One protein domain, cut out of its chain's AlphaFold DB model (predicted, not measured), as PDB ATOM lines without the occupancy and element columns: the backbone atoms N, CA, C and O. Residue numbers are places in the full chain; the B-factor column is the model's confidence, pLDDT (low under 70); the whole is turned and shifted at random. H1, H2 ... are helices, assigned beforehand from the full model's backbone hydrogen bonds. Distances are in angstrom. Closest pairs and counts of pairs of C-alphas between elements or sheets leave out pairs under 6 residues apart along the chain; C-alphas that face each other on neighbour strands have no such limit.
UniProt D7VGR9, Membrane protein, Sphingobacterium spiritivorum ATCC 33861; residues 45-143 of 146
ATOM      1  N   ILE A  45     -33.630  39.362 -11.141       76.62
ATOM      2  CA  ILE A  45     -32.652  39.620 -12.213       76.62
ATOM      3  C   ILE A  45     -31.425  40.360 -11.669       76.62
ATOM      4  O   ILE A  45     -30.304  40.105 -12.125       76.62
ATOM      5  N   ILE A  46     -31.613  41.258 -10.699       83.31
ATOM      6  CA  ILE A  46     -30.509  41.954 -10.035       83.31
ATOM      7  C   ILE A  46     -29.648  40.951  -9.261       83.31
ATOM      8  O   ILE A  46     -28.430  40.944  -9.449       83.31
ATOM      9  N   MET A  47     -30.250  40.051  -8.482       82.75
ATOM     10  CA  MET A  47     -29.541  39.022  -7.711       82.75
ATOM     11  C   MET A  47     -28.695  38.101  -8.597       82.75
ATOM     12  O   MET A  47     -27.518  37.885  -8.306       82.75
ATOM     13  N   LEU A  48     -29.229  37.621  -9.727       86.94
ATOM     14  CA  LEU A  48     -28.446  36.811 -10.674       86.94
ATOM     15  C   LEU A  48     -27.312  37.604 -11.324       86.94
ATOM     16  O   LEU A  48     -26.229  37.065 -11.556       86.94
ATOM     17  N   ARG A  49     -27.533  38.889 -11.630       87.56
ATOM     18  CA  ARG A  49     -26.484  39.761 -12.178       87.56
ATOM     19  C   ARG A  49     -25.368  39.992 -11.165       87.56
ATOM     20  O   ARG A  49     -24.205  39.920 -11.559       87.56
ATOM     21  N   LEU A  50     -25.706  40.228  -9.898       88.12
ATOM     22  CA  LEU A  50     -24.741  40.360  -8.806       88.12
ATOM     23  C   LEU A  50     -23.967  39.060  -8.607       88.12
ATOM     24  O   LEU A  50     -22.738  39.084  -8.588       88.12
ATOM     25  N   PHE A  51     -24.661  37.920  -8.562       90.06
ATOM     26  CA  PHE A  51     -24.012  36.619  -8.443       90.06
ATOM     27  C   PHE A  51     -23.060  36.349  -9.615       90.06
ATOM     28  O   PHE A  51     -21.926  35.936  -9.396       90.06
ATOM     29  N   ARG A  52     -23.454  36.687 -10.852       92.19
ATOM     30  CA  ARG A  52     -22.568  36.601 -12.023       92.19
ATOM     31  C   ARG A  52     -21.325  37.482 -11.884       92.19
ATOM     32  O   ARG A  52     -20.244  37.056 -12.272       92.19
ATOM     33  N   GLN A  53     -21.459  38.706 -11.370       92.25
ATOM     34  CA  GLN A  53     -20.300  39.573 -11.133       92.25
ATOM     35  C   GLN A  53     -19.362  38.972 -10.086       92.25
ATOM     36  O   GLN A  53     -18.163  38.910 -10.322       92.25
ATOM     37  N   ILE A  54     -19.903  38.479  -8.974       91.38
ATOM     38  CA  ILE A  54     -19.119  37.834  -7.914       91.38
ATOM     39  C   ILE A  54     -18.408  36.588  -8.450       91.38
ATOM     40  O   ILE A  54     -17.214  36.439  -8.224       91.38
ATOM     41  N   ALA A  55     -19.100  35.746  -9.224       91.62
ATOM     42  CA  ALA A  55     -18.517  34.574  -9.878       91.62
ATOM     43  C   ALA A  55     -17.381  34.947 -10.849       91.62
ATOM     44  O   ALA A  55     -16.364  34.266 -10.902       91.62
ATOM     45  N   LEU A  56     -17.518  36.054 -11.589       92.81
ATOM     46  CA  LEU A  56     -16.453  36.563 -12.458       92.81
ATOM     47  C   LEU A  56     -15.229  37.015 -11.643       92.81
ATOM     48  O   LEU A  56     -14.103  36.659 -11.981       92.81
ATOM     49  N   TRP A  57     -15.440  37.790 -10.574       93.50
ATOM     50  CA  TRP A  57     -14.360  38.246  -9.693       93.50
ATOM     51  C   TRP A  57     -13.659  37.082  -8.995       93.50
ATOM     52  O   TRP A  57     -12.432  37.075  -8.901       93.50
ATOM     53  N   GLU A  58     -14.417  36.082  -8.553       93.62
ATOM     54  CA  GLU A  58     -13.896  34.845  -7.980       93.62
ATOM     55  C   GLU A  58     -13.021  34.103  -9.001       93.62
ATOM     56  O   GLU A  58     -11.842  33.875  -8.723       93.62
ATOM     57  N   ALA A  59     -13.506  33.875 -10.224       92.19
ATOM     58  CA  ALA A  59     -12.742  33.208 -11.277       92.19
ATOM     59  C   ALA A  59     -11.440  33.956 -11.631       92.19
ATOM     60  O   ALA A  59     -10.371  33.348 -11.723       92.19
ATOM     61  N   ILE A  60     -11.498  35.288 -11.757       92.81
ATOM     62  CA  ILE A  60     -10.314  36.129 -11.997       92.81
ATOM     63  C   ILE A  60      -9.330  36.022 -10.826       92.81
ATOM     64  O   ILE A  60      -8.134  35.834 -11.048       92.81
ATOM     65  N   SER A  61      -9.813  36.110  -9.582       92.56
ATOM     66  CA  SER A  61      -8.962  36.015  -8.389       92.56
ATOM     67  C   SER A  61      -8.294  34.644  -8.252       92.56
ATOM     68  O   SER A  61      -7.136  34.573  -7.849       92.56
ATOM     69  N   THR A  62      -8.979  33.572  -8.664       92.25
ATOM     70  CA  THR A  62      -8.456  32.198  -8.650       92.25
ATOM     71  C   THR A  62      -7.309  32.048  -9.642       92.25
ATOM     72  O   THR A  62      -6.245  31.539  -9.292       92.25
ATOM     73  N   ILE A  63      -7.478  32.557 -10.869       92.44
ATOM     74  CA  ILE A  63      -6.391  32.592 -11.855       92.44
ATOM     75  C   ILE A  63      -5.240  33.460 -11.352       92.44
ATOM     76  O   ILE A  63      -4.088  33.061 -11.474       92.44
ATOM     77  N   LEU A  64      -5.516  34.624 -10.765       90.94
ATOM     78  CA  LEU A  64      -4.461  35.507 -10.273       90.94
ATOM     79  C   LEU A  64      -3.645  34.837  -9.153       90.94
ATOM     80  O   LEU A  64      -2.415  34.871  -9.164       90.94
ATOM     81  N   LEU A  65      -4.316  34.144  -8.234       90.19
ATOM     82  CA  LEU A  65      -3.678  33.388  -7.160       90.19
ATOM     83  C   LEU A  65      -2.795  32.250  -7.700       90.19
ATOM     84  O   LEU A  65      -1.628  32.136  -7.322       90.19
ATOM     85  N   PHE A  66      -3.323  31.421  -8.604       89.56
ATOM     86  CA  PHE A  66      -2.601  30.251  -9.113       89.56
ATOM     87  C   PHE A  66      -1.548  30.587 -10.174       89.56
ATOM     88  O   PHE A  66      -0.484  29.975 -10.178       89.56
ATOM     89  N   CYS A  67      -1.804  31.546 -11.062       90.12
ATOM     90  CA  CYS A  67      -0.897  31.882 -12.162       90.12
ATOM     91  C   CYS A  67       0.130  32.958 -11.805       90.12
ATOM     92  O   CYS A  67       1.158  33.022 -12.468       90.12
ATOM     93  N   PHE A  68      -0.108  33.800 -10.794       88.94
ATOM     94  CA  PHE A  68       0.854  34.841 -10.407       88.94
ATOM     95  C   PHE A  68       1.446  34.588  -9.028       88.94
ATOM     96  O   PHE A  68       2.668  34.547  -8.897       88.94
ATOM     97  N   ALA A  69       0.616  34.376  -8.004       88.12
ATOM     98  CA  ALA A  69       1.132  34.261  -6.641       88.12
ATOM     99  C   ALA A  69       1.979  32.989  -6.452       88.12
ATOM    100  O   ALA A  69       3.045  33.047  -5.839       88.12
ATOM    101  N   MET A  70       1.555  31.854  -7.021       88.25
ATOM    102  CA  MET A  70       2.320  30.603  -6.937       88.25
ATOM    103  C   MET A  70       3.657  30.666  -7.695       88.25
ATOM    104  O   MET A  70       4.672  30.352  -7.076       88.25
ATOM    105  N   PRO A  71       3.739  31.112  -8.965       88.06
ATOM    106  CA  PRO A  71       5.034  31.299  -9.616       88.06
ATOM    107  C   PRO A  71       5.925  32.293  -8.879       88.06
ATOM    108  O   PRO A  71       7.095  32.001  -8.657       88.06
ATOM    109  N   LEU A  72       5.382  33.423  -8.418       88.12
ATOM    110  CA  LEU A  72       6.166  34.416  -7.685       88.12
ATOM    111  C   LEU A  72       6.752  33.846  -6.384       88.12
ATOM    112  O   LEU A  72       7.896  34.144  -6.051       88.12
ATOM    113  N   LYS A  73       6.011  32.974  -5.690       86.31
ATOM    114  CA  LYS A  73       6.515  32.248  -4.520       86.31
ATOM    115  C   LYS A  73       7.742  31.398  -4.858       86.31
ATOM    116  O   LYS A  73       8.684  31.411  -4.084       86.31
ATOM    117  N   TYR A  74       7.738  30.675  -5.977       88.69
ATOM    118  CA  TYR A  74       8.857  29.794  -6.341       88.69
ATOM    119  C   TYR A  74      10.030  30.528  -7.008       88.69
ATOM    120  O   TYR A  74      11.162  30.079  -6.884       88.69
ATOM    121  N   PHE A  75       9.781  31.636  -7.718       89.94
ATOM    122  CA  PHE A  75      10.824  32.387  -8.430       89.94
ATOM    123  C   PHE A  75      11.487  33.483  -7.592       89.94
ATOM    124  O   PHE A  75      12.661  33.770  -7.806       89.94
ATOM    125  N   ALA A  76      10.744  34.121  -6.685       84.62
ATOM    126  CA  ALA A  76      11.237  35.251  -5.896       84.62
ATOM    127  C   ALA A  76      11.319  34.958  -4.389       84.62
ATOM    128  O   ALA A  76      11.768  35.827  -3.648       84.62
ATOM    129  N   ASP A  77      10.876  33.779  -3.928       84.81
ATOM    130  CA  ASP A  77      10.824  33.404  -2.503       84.81
ATOM    131  C   ASP A  77      10.075  34.433  -1.624       84.81
ATOM    132  O   ASP A  77      10.372  34.627  -0.447       84.81
ATOM    133  N   ILE A  78       9.057  35.102  -2.191       85.69
ATOM    134  CA  ILE A  78       8.200  36.072  -1.485       85.69
ATOM    135  C   ILE A  78       6.860  35.403  -1.123       85.69
ATOM    136  O   ILE A  78       5.893  35.492  -1.889       85.69
ATOM    137  N   PRO A  79       6.737  34.744   0.047       87.31
ATOM    138  CA  PRO A  79       5.494  34.091   0.464       87.31
ATOM    139  C   PRO A  79       4.375  35.085   0.810       87.31
ATOM    140  O   PRO A  79       3.197  34.717   0.802       87.31
ATOM    141  N   GLU A  80       4.718  36.346   1.083       87.88
ATOM    142  CA  GLU A  80       3.763  37.386   1.478       87.88
ATOM    143  C   GLU A  80       2.725  37.668   0.380       87.88
ATOM    144  O   GLU A  80       1.540  37.847   0.662       87.88
ATOM    145  N   ALA A  81       3.137  37.596  -0.891       86.44
ATOM    146  CA  ALA A  81       2.246  37.783  -2.035       86.44
ATOM    147  C   ALA A  81       1.130  36.725  -2.077       86.44
ATOM    148  O   ALA A  81      -0.028  37.046  -2.347       86.44
ATOM    149  N   VAL A  82       1.454  35.471  -1.739       90.50
ATOM    150  CA  VAL A  82       0.475  34.376  -1.657       90.50
ATOM    151  C   VAL A  82      -0.472  34.572  -0.480       90.50
ATOM    152  O   VAL A  82      -1.663  34.307  -0.622       90.50
ATOM    153  N   ARG A  83       0.011  35.074   0.665       90.88
ATOM    154  CA  ARG A  83      -0.856  35.362   1.821       90.88
ATOM    155  C   ARG A  83      -1.887  36.439   1.501       90.88
ATOM    156  O   ARG A  83      -3.062  36.261   1.822       90.88
ATOM    157  N   ILE A  84      -1.468  37.526   0.853       91.81
ATOM    158  CA  ILE A  84      -2.362  38.639   0.506       91.81
ATOM    159  C   ILE A  84      -3.369  38.191  -0.558       91.81
ATOM    160  O   ILE A  84      -4.577  38.309  -0.348       91.81
ATOM    161  N   ALA A  85      -2.892  37.613  -1.666       91.19
ATOM    162  CA  ALA A  85      -3.763  37.141  -2.740       91.19
ATOM    163  C   ALA A  85      -4.721  36.042  -2.254       91.19
ATOM    164  O   ALA A  85      -5.907  36.065  -2.581       91.19
ATOM    165  N   GLY A  86      -4.230  35.112  -1.430       91.75
ATOM    166  CA  GLY A  86      -5.028  34.029  -0.862       91.75
ATOM    167  C   GLY A  86      -6.105  34.532   0.094       91.75
ATOM    168  O   GLY A  86      -7.225  34.033   0.055       91.75
ATOM    169  N   SER A  87      -5.813  35.565   0.891       94.56
ATOM    170  CA  SER A  87      -6.813  36.193   1.766       94.56
ATOM    171  C   SER A  87      -7.925  36.881   0.964       94.56
ATOM    172  O   SER A  87      -9.101  36.715   1.284       94.56
ATOM    173  N   ILE A  88      -7.571  37.601  -0.110       93.81
ATOM    174  CA  ILE A  88      -8.545  38.253  -1.006       93.81
ATOM    175  C   ILE A  88      -9.416  37.205  -1.707       93.81
ATOM    176  O   ILE A  88     -10.641  37.326  -1.727       93.81
ATOM    177  N   HIS A  89      -8.795  36.162  -2.259       93.06
ATOM    178  CA  HIS A  89      -9.512  35.079  -2.925       93.06
ATOM    179  C   HIS A  89     -10.433  34.327  -1.950       93.06
ATOM    180  O   HIS A  89     -11.611  34.142  -2.242       93.06
ATOM    181  N   GLY A  90      -9.948  33.977  -0.754       92.50
ATOM    182  CA  GLY A  90     -10.755  33.315   0.272       92.50
ATOM    183  C   GLY A  90     -11.990  34.126   0.676       92.50
ATOM    184  O   GLY A  90     -13.079  33.568   0.802       92.50
ATOM    185  N   PHE A  91     -11.857  35.449   0.800       93.81
ATOM    186  CA  PHE A  91     -12.994  36.338   1.050       93.81
ATOM    187  C   PHE A  91     -14.031  36.301  -0.086       93.81
ATOM    188  O   PHE A  91     -15.232  36.191   0.176       93.81
ATOM    189  N   LEU A  92     -13.583  36.330  -1.347       92.44
ATOM    190  CA  LEU A  92     -14.468  36.230  -2.514       92.44
ATOM    191  C   LEU A  92     -15.203  34.887  -2.574       92.44
ATOM    192  O   LEU A  92     -16.397  34.868  -2.872       92.44
ATOM    193  N   VAL A  93     -14.533  33.783  -2.233       93.31
ATOM    194  CA  VAL A  93     -15.147  32.447  -2.186       93.31
ATOM    195  C   VAL A  93     -16.271  32.390  -1.153       93.31
ATOM    196  O   VAL A  93     -17.337  31.849  -1.440       93.31
ATOM    197  N   VAL A  94     -16.096  32.987   0.031       92.62
ATOM    198  CA  VAL A  94     -17.159  33.028   1.051       92.62
ATOM    199  C   VAL A  94     -18.392  33.768   0.530       92.62
ATOM    200  O   VAL A  94     -19.507  33.255   0.633       92.62
ATOM    201  N   ILE A  95     -18.203  34.940  -0.084       93.19
ATOM    202  CA  ILE A  95     -19.304  35.704  -0.687       93.19
ATOM    203  C   ILE A  95     -19.972  34.896  -1.807       93.19
ATOM    204  O   ILE A  95     -21.202  34.854  -1.888       93.19
ATOM    205  N   PHE A  96     -19.182  34.228  -2.649       93.19
ATOM    206  CA  PHE A  96     -19.688  33.372  -3.716       93.19
ATOM    207  C   PHE A  96     -20.567  32.242  -3.169       93.19
ATOM    208  O   PHE A  96     -21.669  32.040  -3.672       93.19
ATOM    209  N   VAL A  97     -20.134  31.547  -2.112       92.69
ATOM    210  CA  VAL A  97     -20.902  30.455  -1.490       92.69
ATOM    211  C   VAL A  97     -22.205  30.962  -0.877       92.69
ATOM    212  O   VAL A  97     -23.247  30.335  -1.062       92.69
ATOM    213  N   ILE A  98     -22.181  32.107  -0.188       91.12
ATOM    214  CA  ILE A  98     -23.396  32.715   0.371       91.12
ATOM    215  C   ILE A  98     -24.396  33.010  -0.752       91.12
ATOM    216  O   ILE A  98     -25.548  32.584  -0.681       91.12
ATOM    217  N   MET A  99     -23.950  33.672  -1.822       88.56
ATOM    218  CA  MET A  99     -24.807  33.984  -2.969       88.56
ATOM    219  C   MET A  99     -25.298  32.730  -3.692       88.56
ATOM    220  O   MET A  99     -26.453  32.676  -4.105       88.56
ATOM    221  N   LEU A 100     -24.461  31.698  -3.801       92.44
ATOM    222  CA  LEU A 100     -24.831  30.412  -4.380       92.44
ATOM    223  C   LEU A 100     -25.975  29.759  -3.596       92.44
ATOM    224  O   LEU A 100     -26.924  29.271  -4.208       92.44
ATOM    225  N   ILE A 101     -25.908  29.764  -2.263       89.00
ATOM    226  CA  ILE A 101     -26.968  29.216  -1.406       89.00
ATOM    227  C   ILE A 101     -28.253  30.023  -1.584       89.00
ATOM    228  O   ILE A 101     -29.298  29.431  -1.853       89.00
ATOM    229  N   VAL A 102     -28.173  31.357  -1.516       87.56
ATOM    230  CA  VAL A 102     -29.335  32.240  -1.709       87.56
ATOM    231  C   VAL A 102     -29.986  31.986  -3.071       87.56
ATOM    232  O   VAL A 102     -31.174  31.681  -3.134       87.56
ATOM    233  N   CYS A 103     -29.216  31.991  -4.162       87.38
ATOM    234  CA  CYS A 103     -29.744  31.698  -5.494       87.38
ATOM    235  C   CYS A 103     -30.300  30.271  -5.607       87.38
ATOM    236  O   CYS A 103     -31.278  30.047  -6.314       87.38
ATOM    237  N   THR A 104     -29.722  29.294  -4.911       87.56
ATOM    238  CA  THR A 104     -30.237  27.918  -4.934       87.56
ATOM    239  C   THR A 104     -31.632  27.832  -4.317       87.56
ATOM    240  O   THR A 104     -32.492  27.143  -4.868       87.56
ATOM    241  N   VAL A 105     -31.871  28.556  -3.220       85.06
ATOM    242  CA  VAL A 105     -33.180  28.630  -2.556       85.06
ATOM    243  C   VAL A 105     -34.184  29.412  -3.408       85.06
ATOM    244  O   VAL A 105     -35.258  28.886  -3.699       85.06
ATOM    245  N   GLU A 106     -33.819  30.611  -3.874       83.69
ATOM    246  CA  GLU A 106     -34.718  31.498  -4.634       83.69
ATOM    247  C   GLU A 106     -35.123  30.906  -5.991       83.69
ATOM    248  O   GLU A 106     -36.304  30.811  -6.331       83.69
ATOM    249  N   TYR A 107     -34.153  30.401  -6.757       84.06
ATOM    250  CA  TYR A 107     -34.399  29.826  -8.085       84.06
ATOM    251  C   TYR A 107     -34.774  28.344  -8.048       84.06
ATOM    252  O   TYR A 107     -34.905  27.717  -9.105       84.06
ATOM    253  N   LYS A 108     -34.933  27.769  -6.846       84.06
ATOM    254  CA  LYS A 108     -35.218  26.343  -6.618       84.06
ATOM    255  C   LYS A 108     -34.293  25.432  -7.429       84.06
ATOM    256  O   LYS A 108     -34.729  24.443  -8.026       84.06
ATOM    257  N   TRP A 109     -33.010  25.783  -7.507       87.69
ATOM    258  CA  TRP A 109     -32.033  24.942  -8.187       87.69
ATOM    259  C   TRP A 109     -31.839  23.639  -7.414       87.69
ATOM    260  O   TRP A 109     -31.932  23.593  -6.188       87.69
ATOM    261  N   SER A 110     -31.563  22.549  -8.132       91.38
ATOM    262  CA  SER A 110     -31.255  21.283  -7.474       91.38
ATOM    263  C   SER A 110     -29.947  21.401  -6.689       91.38
ATOM    264  O   SER A 110     -28.987  22.024  -7.147       91.38
ATOM    265  N   VAL A 111     -29.870  20.737  -5.535       89.00
ATOM    266  CA  VAL A 111     -28.645  20.695  -4.713       89.00
ATOM    267  C   VAL A 111     -27.451  20.176  -5.524       89.00
ATOM    268  O   VAL A 111     -26.334  20.659  -5.377       89.00
ATOM    269  N   MET A 112     -27.695  19.258  -6.466       91.38
ATOM    270  CA  MET A 112     -26.677  18.774  -7.404       91.38
ATOM    271  C   MET A 112     -26.121  19.877  -8.312       91.38
ATOM    272  O   MET A 112     -24.938  19.855  -8.639       91.38
ATOM    273  N   LYS A 113     -26.946  20.844  -8.734       89.94
ATOM    274  CA  LYS A 113     -26.491  21.997  -9.522       89.94
ATOM    275  C   LYS A 113     -25.633  22.933  -8.672       89.94
ATOM    276  O   LYS A 113     -24.561  23.328  -9.120       89.94
ATOM    277  N   ALA A 114     -26.057  23.214  -7.440       91.06
ATOM    278  CA  ALA A 114     -25.281  24.028  -6.508       91.06
ATOM    279  C   ALA A 114     -23.909  23.399  -6.214       91.06
ATOM    280  O   ALA A 114     -22.880  24.059  -6.329       91.06
ATOM    281  N   LEU A 115     -23.883  22.091  -5.940       93.50
ATOM    282  CA  LEU A 115     -22.642  21.357  -5.702       93.50
ATOM    283  C   LEU A 115     -21.723  21.368  -6.930       93.50
ATOM    284  O   LEU A 115     -20.519  21.545  -6.783       93.50
ATOM    285  N   LYS A 116     -22.274  21.238  -8.145       93.00
ATOM    286  CA  LYS A 116     -21.485  21.380  -9.379       93.00
ATOM    287  C   LYS A 116     -20.824  22.750  -9.468       93.00
ATOM    288  O   LYS A 116     -19.635  22.799  -9.744       93.00
ATOM    289  N   TYR A 117     -21.551  23.839  -9.222       91.62
ATOM    290  CA  TYR A 117     -20.958  25.180  -9.249       91.62
ATOM    291  C   TYR A 117     -19.852  25.347  -8.210       91.62
ATOM    292  O   TYR A 117     -18.815  25.916  -8.531       91.62
ATOM    293  N   PHE A 118     -20.031  24.785  -7.014       91.75
ATOM    294  CA  PHE A 118     -19.002  24.796  -5.978       91.75
ATOM    295  C   PHE A 118     -17.753  23.991  -6.371       91.75
ATOM    296  O   PHE A 118     -16.636  24.463  -6.219       91.75
ATOM    297  N   VAL A 119     -17.914  22.786  -6.923       92.75
ATOM    298  CA  VAL A 119     -16.772  21.964  -7.362       92.75
ATOM    299  C   VAL A 119     -16.049  22.606  -8.547       92.75
ATOM    300  O   VAL A 119     -14.823  22.576  -8.619       92.75
ATOM    301  N   VAL A 120     -16.801  23.199  -9.473       91.81
ATOM    302  CA  VAL A 120     -16.245  23.875 -10.648       91.81
ATOM    303  C   VAL A 120     -15.474  25.136 -10.250       91.81
ATOM    304  O   VAL A 120     -14.439  25.393 -10.858       91.81
ATOM    305  N   SER A 121     -15.911  25.881  -9.226       88.12
ATOM    306  CA  SER A 121     -15.209  27.095  -8.779       88.12
ATOM    307  C   SER A 121     -13.834  26.807  -8.161       88.12
ATOM    308  O   SER A 121     -12.941  27.643  -8.228       88.12
ATOM    309  N   LEU A 122     -13.611  25.597  -7.634       86.88
ATOM    310  CA  LEU A 122     -12.305  25.178  -7.106       86.88
ATOM    311  C   LEU A 122     -11.249  24.946  -8.197       86.88
ATOM    312  O   LEU A 122     -10.056  24.875  -7.899       86.88
ATOM    313  N   ILE A 123     -11.667  24.787  -9.455       89.31
ATOM    314  CA  ILE A 123     -10.767  24.512 -10.573       89.31
ATOM    315  C   ILE A 123     -10.557  25.824 -11.345       89.31
ATOM    316  O   ILE A 123     -11.472  26.250 -12.045       89.31
ATOM    317  N   PRO A 124      -9.351  26.431 -11.335       83.38
ATOM    318  CA  PRO A 124      -9.122  27.810 -11.790       83.38
ATOM    319  C   PRO A 124      -9.617  28.109 -13.210       83.38
ATOM    320  O   PRO A 124     -10.181  29.165 -13.478       83.38
ATOM    321  N   VAL A 125      -9.416  27.172 -14.139       85.38
ATOM    322  CA  VAL A 125      -9.862  27.328 -15.532       85.38
ATOM    323  C   VAL A 125     -11.357  27.031 -15.676       85.38
ATOM    324  O   VAL A 125     -12.027  27.606 -16.531       85.38
ATOM    325  N   ALA A 126     -11.900  26.147 -14.838       87.06
ATOM    326  CA  ALA A 126     -13.297  25.749 -14.920       87.06
ATOM    327  C   ALA A 126     -14.237  26.773 -14.264       87.06
ATOM    328  O   ALA A 126     -15.380  26.872 -14.704       87.06
ATOM    329  N   SER A 127     -13.775  27.591 -13.308       85.88
ATOM    330  CA  SER A 127     -14.581  28.636 -12.651       85.88
ATOM    331  C   SER A 127     -15.236  29.601 -13.653       85.88
ATOM    332  O   SER A 127     -16.372  30.031 -13.455       85.88
ATOM    333  N   PHE A 128     -14.597  29.858 -14.804       88.69
ATOM    334  CA  PHE A 128     -15.168  30.664 -15.896       88.69
ATOM    335  C   PHE A 128     -16.449  30.074 -16.497       88.69
ATOM    336  O   PHE A 128     -17.304  30.810 -16.989       88.69
ATOM    337  N   TRP A 129     -16.622  28.753 -16.449       91.56
ATOM    338  CA  TRP A 129     -17.828  28.105 -16.953       91.56
ATOM    339  C   TRP A 129     -19.076  28.496 -16.148       91.56
ATOM    340  O   TRP A 129     -20.155  28.627 -16.726       91.56
ATOM    341  N   VAL A 130     -18.930  28.754 -14.842       88.81
ATOM    342  CA  VAL A 130     -20.036  29.182 -13.967       88.81
ATOM    343  C   VAL A 130     -20.601  30.531 -14.420       88.81
ATOM    344  O   VAL A 130     -21.819  30.699 -14.482       88.81
ATOM    345  N   GLU A 131     -19.742  31.477 -14.814       89.94
ATOM    346  CA  GLU A 131     -20.163  32.785 -15.341       89.94
ATOM    347  C   GLU A 131     -20.971  32.648 -16.636       89.94
ATOM    348  O   GLU A 131     -22.033  33.265 -16.784       89.94
ATOM    349  N   LEU A 132     -20.506  31.788 -17.546       87.88
ATOM    350  CA  LEU A 132     -21.163  31.532 -18.826       87.88
ATOM    351  C   LEU A 132     -22.539  30.887 -18.638       87.88
ATOM    352  O   LEU A 132     -23.483  31.220 -19.361       87.88
ATOM    353  N   ASP A 133     -22.660  29.965 -17.684       90.44
ATOM    354  CA  ASP A 133     -23.930  29.315 -17.373       90.44
ATOM    355  C   ASP A 133     -24.911  30.299 -16.716       90.44
ATOM    356  O   ASP A 133     -26.060  30.418 -17.148       90.44
ATOM    357  N   LEU A 134     -24.436  31.129 -15.781       89.25
ATOM    358  CA  LEU A 134     -25.227  32.204 -15.171       89.25
ATOM    359  C   LEU A 134     -25.742  33.217 -16.191       89.25
ATOM    360  O   LEU A 134     -26.881  33.674 -16.104       89.25
ATOM    361  N   LYS A 135     -24.936  33.552 -17.201       89.88
ATOM    362  CA  LYS A 135     -25.359  34.430 -18.295       89.88
ATOM    363  C   LYS A 135     -26.540  33.845 -19.077       89.88
ATOM    364  O   LYS A 135     -27.436  34.598 -19.472       89.88
ATOM    365  N   LYS A 136     -26.576  32.523 -19.279       89.12
ATOM    366  CA  LYS A 136     -27.707  31.836 -19.927       89.12
ATOM    367  C   LYS A 136     -28.949  31.855 -19.044       89.12
ATOM    368  O   LYS A 136     -30.032  32.128 -19.560       89.12
ATOM    369  N   GLU A 137     -28.796  31.628 -17.741       87.62
ATOM    370  CA  GLU A 137     -29.908  31.720 -16.786       87.62
ATOM    371  C   GLU A 137     -30.508  33.133 -16.780       87.62
ATOM    372  O   GLU A 137     -31.711  33.289 -16.981       87.62
ATOM    373  N   ILE A 138     -29.682  34.183 -16.704       87.75
ATOM    374  CA  ILE A 138     -30.154  35.577 -16.796       87.75
ATOM    375  C   ILE A 138     -30.932  35.814 -18.096       87.75
ATOM    376  O   ILE A 138     -31.999  36.425 -18.069       87.75
ATOM    377  N   ALA A 139     -30.434  35.328 -19.238       86.06
ATOM    378  CA  ALA A 139     -31.118  35.489 -20.522       86.06
ATOM    379  C   ALA A 139     -32.459  34.736 -20.574       86.06
ATOM    380  O   ALA A 139     -33.426  35.240 -21.146       86.06
ATOM    381  N   LYS A 140     -32.537  33.549 -19.963       85.06
ATOM    382  CA  LYS A 140     -33.774  32.767 -19.845       85.06
ATOM    383  C   LYS A 140     -34.813  33.502 -18.996       85.06
ATOM    384  O   LYS A 140     -35.961  33.618 -19.417       85.06
ATOM    385  N   HIS A 141     -34.398  34.045 -17.853       77.81
ATOM    386  CA  HIS A 141     -35.265  34.826 -16.972       77.81
ATOM    387  C   HIS A 141     -35.692  36.160 -17.607       77.81
ATOM    388  O   HIS A 141     -36.852  36.538 -17.481       77.81
ATOM    389  N   ALA A 142     -34.816  36.825 -18.367       75.62
ATOM    390  CA  ALA A 142     -35.145  38.060 -19.081       75.62
ATOM    391  C   ALA A 142     -36.185  37.856 -20.199       75.62
ATOM    392  O   ALA A 142     -37.064  38.695 -20.372       75.62
ATOM    393  N   LYS A 143     -36.130  36.735 -20.935       73.00
ATOM    394  CA  LYS A 143     -37.122  36.412 -21.978       73.00
ATOM    395  C   LYS A 143     -38.513  36.099 -21.423       73.00
ATOM    396  O   LYS A 143     -39.480  36.290 -22.136       73.00
TER     397      LYS A 143
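This is residues 45 to 143 of the 146 residues of the protein "Membrane protein" of Sphingobacterium spiritivorum ATCC 33861 (UniProt D7VGR9). A long helical hairpin, H1 and H2, makes a rod, and the shorter H3 and H4 pack beside one end of it, on residues 97 to 104 of H2 and 45 to 59 of H1. The printed part has 99 residues, with four named helices, H1 to H4 in chain order, and is all helix. It is only just compact, close to loose: the radius of gyration of the C-alphas is 14.9 A, the spans 51 by 23 by 20 A.

Find C-alpha 45 at (-32.652, 39.620, -12.213); from there H1 runs 44.6 A to residue 76. H2, residues 79 to 106, runs 40.6 A. H3 is residues 111 to 121, 15.4 A; H4, residues 127 to 143, runs 25.6 A to C-alpha 143 at (-37.122, 36.412, -21.978).

H1 and H2 touch, closest at the C-alphas of Ala 69 and Val 82, 5.0 A, at a shallow tilt of 22 degrees, opposite ways. H4 touches H1, closest at the C-alphas of Ser 127 and Ala 59, 5.1 A. H2 and H3, also a hairpin, touch, closest at the C-alphas of Thr 104 and Ala 114, 6.5 A. H2 and H4 are apart. Every O i to N i+4 pair is within hydrogen-bond range in H2 and H3, 26 of 28 in H1 and 12 of 13 in H4.

The printed part has no cut, its three links are tight, and no printed residue is under 70 in pLDDT.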